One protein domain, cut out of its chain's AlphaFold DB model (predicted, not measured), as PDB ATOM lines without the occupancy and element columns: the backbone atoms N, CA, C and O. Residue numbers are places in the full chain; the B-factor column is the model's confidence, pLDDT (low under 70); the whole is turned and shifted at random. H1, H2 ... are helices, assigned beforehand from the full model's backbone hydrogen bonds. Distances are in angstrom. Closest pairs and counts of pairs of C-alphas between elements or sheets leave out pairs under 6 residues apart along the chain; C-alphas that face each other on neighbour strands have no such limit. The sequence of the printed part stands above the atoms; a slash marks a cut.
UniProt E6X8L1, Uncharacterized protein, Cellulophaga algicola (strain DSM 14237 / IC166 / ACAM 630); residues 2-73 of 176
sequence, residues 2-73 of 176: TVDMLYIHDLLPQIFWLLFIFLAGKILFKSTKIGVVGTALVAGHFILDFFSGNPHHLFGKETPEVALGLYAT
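This is residues 2 to 73 of the 176 residues of an uncharacterized protein of Cellulophaga algicola (strain DSM 14237 / IC166 / ACAM 630) (UniProt E6X8L1). The model is a long helical hairpin, H1 and H2 side by side and running opposite ways, with a small head of loop at its open end. That head is residues 53 to 69, which fold across from the end of H2 to the beginning of H1 and back to the short helix H3, and the first printed residues, 2 to 10, lie at the same end. The printed part has 72 residues with three named helices, in the order H1, H2, H3, and no named strand; its class is all helix. The whole is only just loose, close to compact, with a radius of gyration of the C-alphas of 13.6 A, and it is a rod that spans 42 by 20 by 20 A.

The longest helix is H2, residues 32 to 52. It touches H1, residues 11 to 28, with 25 pairs of C-alphas within 8 A; the closest are those of Gly 25 and Gly 35, 4.0 A apart. The two form a helical hairpin: their lines stand at a shallow tilt of 24 degrees, they run opposite ways, and their centres are 10.2 A apart. At its other end H2, with residues 51 to 52 alone, only just touches H3, residues 70 to 73, with 3 pairs of C-alphas within 8 A; the closest are those of Ser 52 and Leu 70, 5.3 A apart. H1 and H3 are apart. In H1 every pair of O i and N i+4 is within hydrogen-bond range, in H2 16 of 17 are, and H3 is too short for such a pair, but its one pair of O i and N i+3 is within range.

H2 runs 30.1 A from C-alpha 32 at (3.772, 11.415, 82.588) to C-alpha 52 at (12.199, 33.162, 63.611). H1 begins with C-alpha 11 at (7.984, 34.719, 77.959) and is 25.5 A long from first to last C-alpha. H3 is 4.9 A long and ends with C-alpha 73 at (12.090, 42.767, 60.469). In the stretch between H2 and H3, C-alpha 58 stands at (9.104, 39.522, 79.067).

The two C-alphas farthest apart are those of Lys 30 and Thr 73, 42.8 A. The printed part runs from residue 2 to residue 73 and has no cut. The link from H1 to H2 is tight, with 3 residues, and the link from H2 to H3 is long, with 17 residues, 53 to 69, whose C-alphas lie 10 to 19 A from the mean of the C-alphas. The mean pLDDT of the printed part is 87.5, and residues 2 to 8 are under 70.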
ATOM      1  N   THR A   2      -4.410  44.306  63.532       45.69
ATOM      2  CA  THR A   2      -3.224  43.539  63.947       45.69
ATOM      3  C   THR A   2      -3.610  42.726  65.175       45.69
ATOM      4  O   THR A   2      -4.149  43.271  66.136       45.69
ATOM      5  N   VAL A   3      -3.432  41.408  65.119       50.41
ATOM      6  CA  VAL A   3      -3.770  40.542  66.250       50.41
ATOM      7  C   VAL A   3      -2.730  40.739  67.331       50.41
ATOM      8  O   VAL A   3      -1.583  40.335  67.183       50.41
ATOM      9  N   ASP A   4      -3.149  41.404  68.398       56.34
ATOM     10  CA  ASP A   4      -2.294  41.704  69.530       56.34
ATOM     11  C   ASP A   4      -2.363  40.546  70.532       56.34
ATOM     12  O   ASP A   4      -3.313  40.431  71.304       56.34
ATOM     13  N   MET A   5      -1.376  39.647  70.491       63.06
ATOM     14  CA  MET A   5      -1.251  38.536  71.454       63.06
ATOM     15  C   MET A   5      -0.433  38.925  72.699       63.06
ATOM     16  O   MET A   5       0.131  38.058  73.369       63.06
ATOM     17  N   LEU A   6      -0.419  40.226  73.009       57.25
ATOM     18  CA  LEU A   6       0.430  40.966  73.953       57.25
ATOM     19  C   LEU A   6       0.639  40.350  75.339       57.25
ATOM     20  O   LEU A   6       1.565  40.735  76.033       57.25
ATOM     21  N   TYR A   7      -0.239  39.449  75.772       61.25
ATOM     22  CA  TYR A   7      -0.195  38.866  77.114       61.25
ATOM     23  C   TYR A   7      -0.198  37.340  77.144       61.25
ATOM     24  O   TYR A   7      -0.036  36.773  78.214       61.25
ATOM     25  N   ILE A   8      -0.418  36.650  76.023       63.94
ATOM     26  CA  ILE A   8      -0.459  35.173  75.997       63.94
ATOM     27  C   ILE A   8       0.822  34.605  75.390       63.94
ATOM     28  O   ILE A   8       1.203  33.482  75.717       63.94
ATOM     29  N   HIS A   9       1.480  35.385  74.532       73.69
ATOM     30  CA  HIS A   9       2.633  34.941  73.764       73.69
ATOM     31  C   HIS A   9       3.977  35.412  74.328       73.69
ATOM     32  O   HIS A   9       5.005  35.084  73.764       73.69
ATOM     33  N   ASP A  10       3.991  36.153  75.433       84.00
ATOM     34  CA  ASP A  10       5.235  36.597  76.060       84.00
ATOM     35  C   ASP A  10       5.871  35.509  76.936       84.00
ATOM     36  O   ASP A  10       5.226  34.521  77.312       84.00
ATOM     37  N   LEU A  11       7.141  35.717  77.296       85.88
ATOM     38  CA  LEU A  11       7.984  34.719  77.959       85.88
ATOM     39  C   LEU A  11       7.332  34.125  79.221       85.88
ATOM     40  O   LEU A  11       7.289  32.904  79.379       85.88
ATOM     41  N   LEU A  12       6.803  34.959  80.125       87.19
ATOM     42  CA  LEU A  12       6.165  34.475  81.360       87.19
ATOM     43  C   LEU A  12       4.891  33.635  81.102       87.19
ATOM     44  O   LEU A  12       4.809  32.513  81.615       87.19
ATOM     45  N   PRO A  13       3.908  34.107  80.310       87.56
ATOM     46  CA  PRO A  13       2.752  33.313  79.891       87.56
ATOM     47  C   PRO A  13       3.135  31.984  79.247       87.56
ATOM     48  O   PRO A  13       2.546  30.946  79.540       87.56
ATOM     49  N   GLN A  14       4.156  31.986  78.400       87.50
ATOM     50  CA  GLN A  14       4.636  30.783  77.745       87.50
ATOM     51  C   GLN A  14       5.269  29.779  78.729       87.50
ATOM     52  O   GLN A  14       5.017  28.579  78.612       87.50
ATOM     53  N   ILE A  15       6.005  30.231  79.752       89.75
ATOM     54  CA  ILE A  15       6.473  29.353  80.846       89.75
ATOM     55  C   ILE A  15       5.278  28.719  81.572       89.75
ATOM     56  O   ILE A  15       5.294  27.522  81.876       89.75
ATOM     57  N   PHE A  16       4.217  29.492  81.811       91.69
ATOM     58  CA  PHE A  16       2.979  28.959  82.376       91.69
ATOM     59  C   PHE A  16       2.340  27.904  81.456       91.69
ATOM     60  O   PHE A  16       1.924  26.847  81.939       91.69
ATOM     61  N   TRP A  17       2.331  28.124  80.138       91.69
ATOM     62  CA  TRP A  17       1.833  27.144  79.170       91.69
ATOM     63  C   TRP A  17       2.602  25.823  79.206       91.69
ATOM     64  O   TRP A  17       1.976  24.770  79.111       91.69
ATOM     65  N   LEU A  18       3.923  25.833  79.416       94.25
ATOM     66  CA  LEU A  18       4.701  24.596  79.567       94.25
ATOM     67  C   LEU A  18       4.204  23.756  80.751       94.25
ATOM     68  O   LEU A  18       3.981  22.551  80.613       94.25
ATOM     69  N   LEU A  19       3.971  24.394  81.902       95.06
ATOM     70  CA  LEU A  19       3.420  23.717  83.075       95.06
ATOM     71  C   LEU A  19       1.990  23.228  82.820       95.06
ATOM     72  O   LEU A  19       1.653  22.091  83.154       95.06
ATOM     73  N   PHE A  20       1.152  24.067  82.211       95.12
ATOM     74  CA  PHE A  20      -0.227  23.713  81.894       95.12
ATOM     75  C   PHE A  20      -0.302  22.499  80.960       95.12
ATOM     76  O   PHE A  20      -1.040  21.557  81.240       95.12
ATOM     77  N   ILE A  21       0.497  22.473  79.892       95.25
ATOM     78  CA  ILE A  21       0.536  21.371  78.922       95.25
ATOM     79  C   ILE A  21       1.062  20.088  79.565       95.25
ATOM     80  O   ILE A  21       0.493  19.016  79.337       95.25
ATOM     81  N   PHE A  22       2.081  20.182  80.425       97.00
ATOM     82  CA  PHE A  22       2.540  19.040  81.212       97.00
ATOM     83  C   PHE A  22       1.403  18.441  82.048       97.00
ATOM     84  O   PHE A  22       1.153  17.232  81.992       97.00
ATOM     85  N   LEU A  23       0.704  19.286  82.813       97.31
ATOM     86  CA  LEU A  23      -0.384  18.865  83.691       97.31
ATOM     87  C   LEU A  23      -1.568  18.315  82.896       97.31
ATOM     88  O   LEU A  23      -2.064  17.243  83.232       97.31
ATOM     89  N   ALA A  24      -1.976  18.980  81.817       95.69
ATOM     90  CA  ALA A  24      -3.048  18.522  80.941       95.69
ATOM     91  C   ALA A  24      -2.718  17.152  80.335       95.69
ATOM     92  O   ALA A  24      -3.520  16.223  80.439       95.69
ATOM     93  N   GLY A  25      -1.510  16.979  79.789       94.12
ATOM     94  CA  GLY A  25      -1.052  15.701  79.248       94.12
ATOM     95  C   GLY A  25      -1.029  14.593  80.305       94.12
ATOM     96  O   GLY A  25      -1.509  13.484  80.064       94.12
ATOM     97  N   LYS A  26      -0.539  14.900  81.512       95.31
ATOM     98  CA  LYS A  26      -0.505  13.948  82.627       95.31
ATOM     99  C   LYS A  26      -1.903  13.572  83.118       95.31
ATOM    100  O   LYS A  26      -2.136  12.395  83.369       95.31
ATOM    101  N   ILE A  27      -2.807  14.535  83.286       97.25
ATOM    102  CA  ILE A  27      -4.135  14.323  83.881       97.25
ATOM    103  C   ILE A  27      -5.075  13.650  82.880       97.25
ATOM    104  O   ILE A  27      -5.670  12.623  83.204       97.25
ATOM    105  N   LEU A  28      -5.178  14.183  81.658       96.88
ATOM    106  CA  LEU A  28      -6.124  13.691  80.652       96.88
ATOM    107  C   LEU A  28      -5.748  12.297  80.145       96.88
ATOM    108  O   LEU A  28      -6.615  11.439  80.008       96.88
ATOM    109  N   PHE A  29      -4.455  12.044  79.923       95.75
ATOM    110  CA  PHE A  29      -3.975  10.760  79.400       95.75
ATOM    111  C   PHE A  29      -3.414   9.831  80.478       95.75
ATOM    112  O   PHE A  29      -2.921   8.749  80.157       95.75
ATOM    113  N   LYS A  30      -3.450  10.248  81.751       95.69
ATOM    114  CA  LYS A  30      -2.910   9.494  82.896       95.69
ATOM    115  C   LYS A  30      -1.456   9.038  82.677       95.69
ATOM    116  O   LYS A  30      -1.053   7.980  83.151       95.69
ATOM    117  N   SER A  31      -0.662   9.826  81.942       95.12
ATOM    118  CA  SER A  31       0.683   9.449  81.497       95.12
ATOM    119  C   SER A  31       1.664  10.608  81.602       95.12
ATOM    120  O   SER A  31       1.586  11.591  80.863       95.12
ATOM    121  N   THR A  32       2.662  10.457  82.477       96.06
ATOM    122  CA  THR A  32       3.772  11.415  82.588       96.06
ATOM    123  C   THR A  32       4.544  11.522  81.274       96.06
ATOM    124  O   THR A  32       4.966  12.613  80.909       96.06
ATOM    125  N   LYS A  33       4.687  10.420  80.522       95.44
ATOM    126  CA  LYS A  33       5.390  10.423  79.232       95.44
ATOM    127  C   LYS A  33       4.704  11.348  78.225       95.44
ATOM    128  O   LYS A  33       5.389  12.113  77.558       95.44
ATOM    129  N   ILE A  34       3.373  11.310  78.150       93.12
ATOM    130  CA  ILE A  34       2.606  12.190  77.256       93.12
ATOM    131  C   ILE A  34       2.745  13.649  77.700       93.12
ATOM    132  O   ILE A  34       3.022  14.502  76.863       93.12
ATOM    133  N   GLY A  35       2.649  13.926  79.006       95.44
ATOM    134  CA  GLY A  35       2.888  15.269  79.546       95.44
ATOM    135  C   GLY A  35       4.274  15.820  79.192       95.44
ATOM    136  O   GLY A  35       4.382  16.939  78.695       95.44
ATOM    137  N   VAL A  36       5.336  15.028  79.382       96.62
ATOM    138  CA  VAL A  36       6.717  15.434  79.054       96.62
ATOM    139  C   VAL A  36       6.895  15.658  77.555       96.62
ATOM    140  O   VAL A  36       7.446  16.682  77.166       96.62
ATOM    141  N   VAL A  37       6.414  14.742  76.708       94.25
ATOM    142  CA  VAL A  37       6.532  14.887  75.247       94.25
ATOM    143  C   VAL A  37       5.766  16.117  74.761       94.25
ATOM    144  O   VAL A  37       6.321  16.902  74.000       94.25
ATOM    145  N   GLY A  38       4.537  16.334  75.237       93.25
ATOM    146  CA  GLY A  38       3.757  17.528  74.899       93.25
ATOM    147  C   GLY A  38       4.469  18.818  75.306       93.25
ATOM    148  O   GLY A  38       4.570  19.748  74.513       93.25
ATOM    149  N   THR A  39       5.050  18.844  76.506       95.75
ATOM    150  CA  THR A  39       5.825  19.995  76.997       95.75
ATOM    151  C   THR A  39       7.073  20.237  76.153       95.75
ATOM    152  O   THR A  39       7.354  21.373  75.789       95.75
ATOM    153  N   ALA A  40       7.807  19.177  75.801       94.69
ATOM    154  CA  ALA A  40       8.998  19.273  74.965       94.69
ATOM    155  C   ALA A  40       8.674  19.796  73.557       94.69
ATOM    156  O   ALA A  40       9.443  20.582  73.013       94.69
ATOM    157  N   LEU A  41       7.529  19.405  72.985       91.94
ATOM    158  CA  LEU A  41       7.064  19.924  71.697       91.94
ATOM    159  C   LEU A  41       6.756  21.425  71.771       91.94
ATOM    160  O   LEU A  41       7.207  22.175  70.910       91.94
ATOM    161  N   VAL A  42       6.047  21.872  72.812       92.25
ATOM    162  CA  VAL A  42       5.728  23.298  73.005       92.25
ATOM    163  C   VAL A  42       6.990  24.115  73.282       92.25
ATOM    164  O   VAL A  42       7.162  25.178  72.697       92.25
ATOM    165  N   ALA A  43       7.911  23.605  74.101       93.88
ATOM    166  CA  ALA A  43       9.193  24.258  74.358       93.88
ATOM    167  C   ALA A  43      10.061  24.342  73.092       93.88
ATOM    168  O   ALA A  43      10.667  25.373  72.826       93.88
ATOM    169  N   GLY A  44      10.107  23.279  72.285       92.50
ATOM    170  CA  GLY A  44      10.823  23.292  71.010       92.50
ATOM    171  C   GLY A  44      10.247  24.317  70.032       92.50
ATOM    172  O   GLY A  44      11.006  25.049  69.401       92.50
ATOM    173  N   HIS A  45       8.916  24.409  69.950       90.56
ATOM    174  CA  HIS A  45       8.233  25.423  69.150       90.56
ATOM    175  C   HIS A  45       8.542  26.842  69.636       90.56
ATOM    176  O   HIS A  45       8.936  27.676  68.831       90.56
ATOM    177  N   PHE A  46       8.449  27.086  70.945       89.75
ATOM    178  CA  PHE A  46       8.826  28.358  71.561       89.75
ATOM    179  C   PHE A  46      10.244  28.765  71.167       89.75
ATOM    180  O   PHE A  46      10.477  29.903  70.774       89.75
ATOM    181  N   ILE A  47      11.214  27.853  71.316       92.19
ATOM    182  CA  ILE A  47      12.625  28.169  71.064       92.19
ATOM    183  C   ILE A  47      12.800  28.596  69.611       92.19
ATOM    184  O   ILE A  47      13.481  29.582  69.353       92.19
ATOM    185  N   LEU A  48      12.168  27.884  68.676       92.44
ATOM    186  CA  LEU A  48      12.168  28.269  67.269       92.44
ATOM    187  C   LEU A  48      11.564  29.666  67.075       92.44
ATOM    188  O   LEU A  48      12.183  30.505  66.427       92.44
ATOM    189  N   ASP A  49      10.415  29.928  67.691       88.12
ATOM    190  CA  ASP A  49       9.692  31.195  67.572       88.12
ATOM    191  C   ASP A  49      10.464  32.383  68.180       88.12
ATOM    192  O   ASP A  49      10.377  33.507  67.695       88.12
ATOM    193  N   PHE A  50      11.342  32.146  69.157       90.19
ATOM    194  CA  PHE A  50      12.274  33.169  69.649       90.19
ATOM    195  C   PHE A  50      13.300  33.612  68.597       90.19
ATOM    196  O   PHE A  50      13.751  34.762  68.615       90.19
ATOM    197  N   PHE A  51      13.672  32.714  67.681       91.94
ATOM    198  CA  PHE A  51      14.631  33.006  66.619       91.94
ATOM    199  C   PHE A  51      13.962  33.467  65.323       91.94
ATOM    200  O   PHE A  51      14.477  34.386  64.698       91.94
ATOM    201  N   SER A  52      12.855  32.854  64.893       91.25
ATOM    202  CA  SER A  52      12.199  33.162  63.611       91.25
ATOM    203  C   SER A  52      10.914  33.979  63.737       91.25
ATOM    204  O   SER A  52      10.458  34.544  62.748       91.25
ATOM    205  N   GLY A  53      10.332  34.054  64.928       86.44
ATOM    206  CA  GLY A  53       8.948  34.448  65.130       86.44
ATOM    207  C   GLY A  53       8.662  35.942  65.210       86.44
ATOM    208  O   GLY A  53       9.401  36.807  64.728       86.44
ATOM    209  N   ASN A  54       7.525  36.236  65.838       84.94
ATOM    210  CA  ASN A  54       7.108  37.595  66.165       84.94
ATOM    211  C   ASN A  54       7.946  38.164  67.324       84.94
ATOM    212  O   ASN A  54       8.578  37.407  68.063       84.94
ATOM    213  N   PRO A  55       7.951  39.491  67.524       86.50
ATOM    214  CA  PRO A  55       8.504  40.090  68.733       86.50
ATOM    215  C   PRO A  55       7.877  39.475  69.991       86.50
ATOM    216  O   PRO A  55       6.655  39.351  70.079       86.50
ATOM    217  N   HIS A  56       8.719  39.108  70.953       87.19
ATOM    218  CA  HIS A  56       8.303  38.636  72.274       87.19
ATOM    219  C   HIS A  56       8.863  39.569  73.322       87.19
ATOM    220  O   HIS A  56      10.044  39.912  73.263       87.19
ATOM    221  N   HIS A  57       8.054  39.899  74.316       89.38
ATOM    222  CA  HIS A  57       8.500  40.651  75.475       89.38
ATOM    223  C   HIS A  57       8.545  39.739  76.704       89.38
ATOM    224  O   HIS A  57       8.118  38.579  76.684       89.38
ATOM    225  N   LEU A  58       9.096  40.250  77.802       86.88
ATOM    226  CA  LEU A  58       9.104  39.522  79.067       86.88
ATOM    227  C   LEU A  58       7.672  39.314  79.604       86.88
ATOM    228  O   LEU A  58       7.317  38.200  79.998       86.88
ATOM    229  N   PHE A  59       6.877  40.389  79.640       87.56
ATOM    230  CA  PHE A  59       5.497  40.428  80.130       87.56
ATOM    231  C   PHE A  59       4.752  41.725  79.736       87.56
ATOM    232  O   PHE A  59       4.525  42.618  80.553       87.56
ATOM    233  N   GLY A  60       4.355  41.824  78.477       83.56
ATOM    234  CA  GLY A  60       3.683  42.953  77.842       83.56
ATOM    235  C   GLY A  60       4.642  43.849  77.055       83.56
ATOM    236  O   GLY A  60       5.844  43.882  77.319       83.56
ATOM    237  N   LYS A  61       4.096  44.645  76.124       81.62
ATOM    238  CA  LYS A  61       4.848  45.582  75.256       81.62
ATOM    239  C   LYS A  61       5.734  46.592  75.992       81.62
ATOM    240  O   LYS A  61       6.696  47.079  75.419       81.62
ATOM    241  N   GLU A  62       5.412  46.909  77.243       85.38
ATOM    242  CA  GLU A  62       6.187  47.853  78.064       85.38
ATOM    243  C   GLU A  62       7.419  47.204  78.725       85.38
ATOM    244  O   GLU A  62       8.162  47.855  79.459       85.38
ATOM    245  N   THR A  63       7.631  45.904  78.515       86.25
ATOM    246  CA  THR A  63       8.777  45.160  79.055       86.25
ATOM    247  C   THR A  63       9.819  44.889  77.968       86.25
ATOM    248  O   THR A  63       9.509  45.033  76.790       86.25
ATOM    249  N   PRO A  64      11.064  44.511  78.315       87.06
ATOM    250  CA  PRO A  64      12.104  44.289  77.314       87.06
ATOM    251  C   PRO A  64      11.722  43.221  76.285       87.06
ATOM    252  O   PRO A  64      11.180  42.176  76.652       87.06
ATOM    253  N   GLU A  65      12.060  43.472  75.020       88.44
ATOM    254  CA  GLU A  65      12.004  42.473  73.954       88.44
ATOM    255  C   GLU A  65      13.100  41.417  74.175       88.44
ATOM    256  O   GLU A  65      14.247  41.742  74.491       88.44
ATOM    257  N   VAL A  66      12.737  40.142  74.051       89.12
ATOM    258  CA  VAL A  66      13.596  38.987  74.364       89.12
ATOM    259  C   VAL A  66      13.799  38.036  73.179       89.12
ATOM    260  O   VAL A  66      14.581  37.092  73.291       89.12
ATOM    261  N   ALA A  67      13.130  38.282  72.049       88.75
ATOM    262  CA  ALA A  67      13.231  37.509  70.808       88.75
ATOM    263  C   ALA A  67      13.757  38.372  69.647       88.75
ATOM    264  O   ALA A  67      13.905  39.582  69.783       88.75
ATOM    265  N   LEU A  68      14.051  37.751  68.498       88.75
ATOM    266  CA  LEU A  68      14.601  38.453  67.325       88.75
ATOM    267  C   LEU A  68      13.553  39.198  66.480       88.75
ATOM    268  O   LEU A  68      13.924  40.038  65.658       88.75
ATOM    269  N   GLY A  69      12.267  38.855  66.615       88.81
ATOM    270  CA  GLY A  69      11.176  39.521  65.895       88.81
ATOM    271  C   GLY A  69      11.291  39.461  64.366       88.81
ATOM    272  O   GLY A  69      10.890  40.403  63.674       88.81
ATOM    273  N   LEU A  70      11.862  38.383  63.812       92.12
ATOM    274  CA  LEU A  70      12.194  38.296  62.388       92.12
ATOM    275  C   LEU A  70      10.973  38.333  61.466       92.12
ATOM    276  O   LEU A  70      11.104  38.823  60.349       92.12
ATOM    277  N   TYR A  71       9.780  37.926  61.907       88.75
ATOM    278  CA  TYR A  71       8.580  38.117  61.084       88.75
ATOM    279  C   TYR A  71       8.279  39.588  60.777       88.75
ATOM    280  O   TYR A  71       7.748  39.888  59.708       88.75
ATOM    281  N   ALA A  72       8.650  40.505  61.673       86.94
ATOM    282  CA  ALA A  72       8.461  41.939  61.472       86.94
ATOM    283  C   ALA A  72       9.636  42.595  60.730       86.94
ATOM    284  O   ALA A  72       9.436  43.556  59.989       86.94
ATOM    285  N   THR A  73      10.860  42.099  60.931       90.12
ATOM    286  CA  THR A  73      12.090  42.767  60.469       90.12
ATOM    287  C   THR A  73      12.722  42.125  59.233       90.12
ATOM    288  O   THR A  73      13.319  42.828  58.418       90.12
TER     289      THR A  73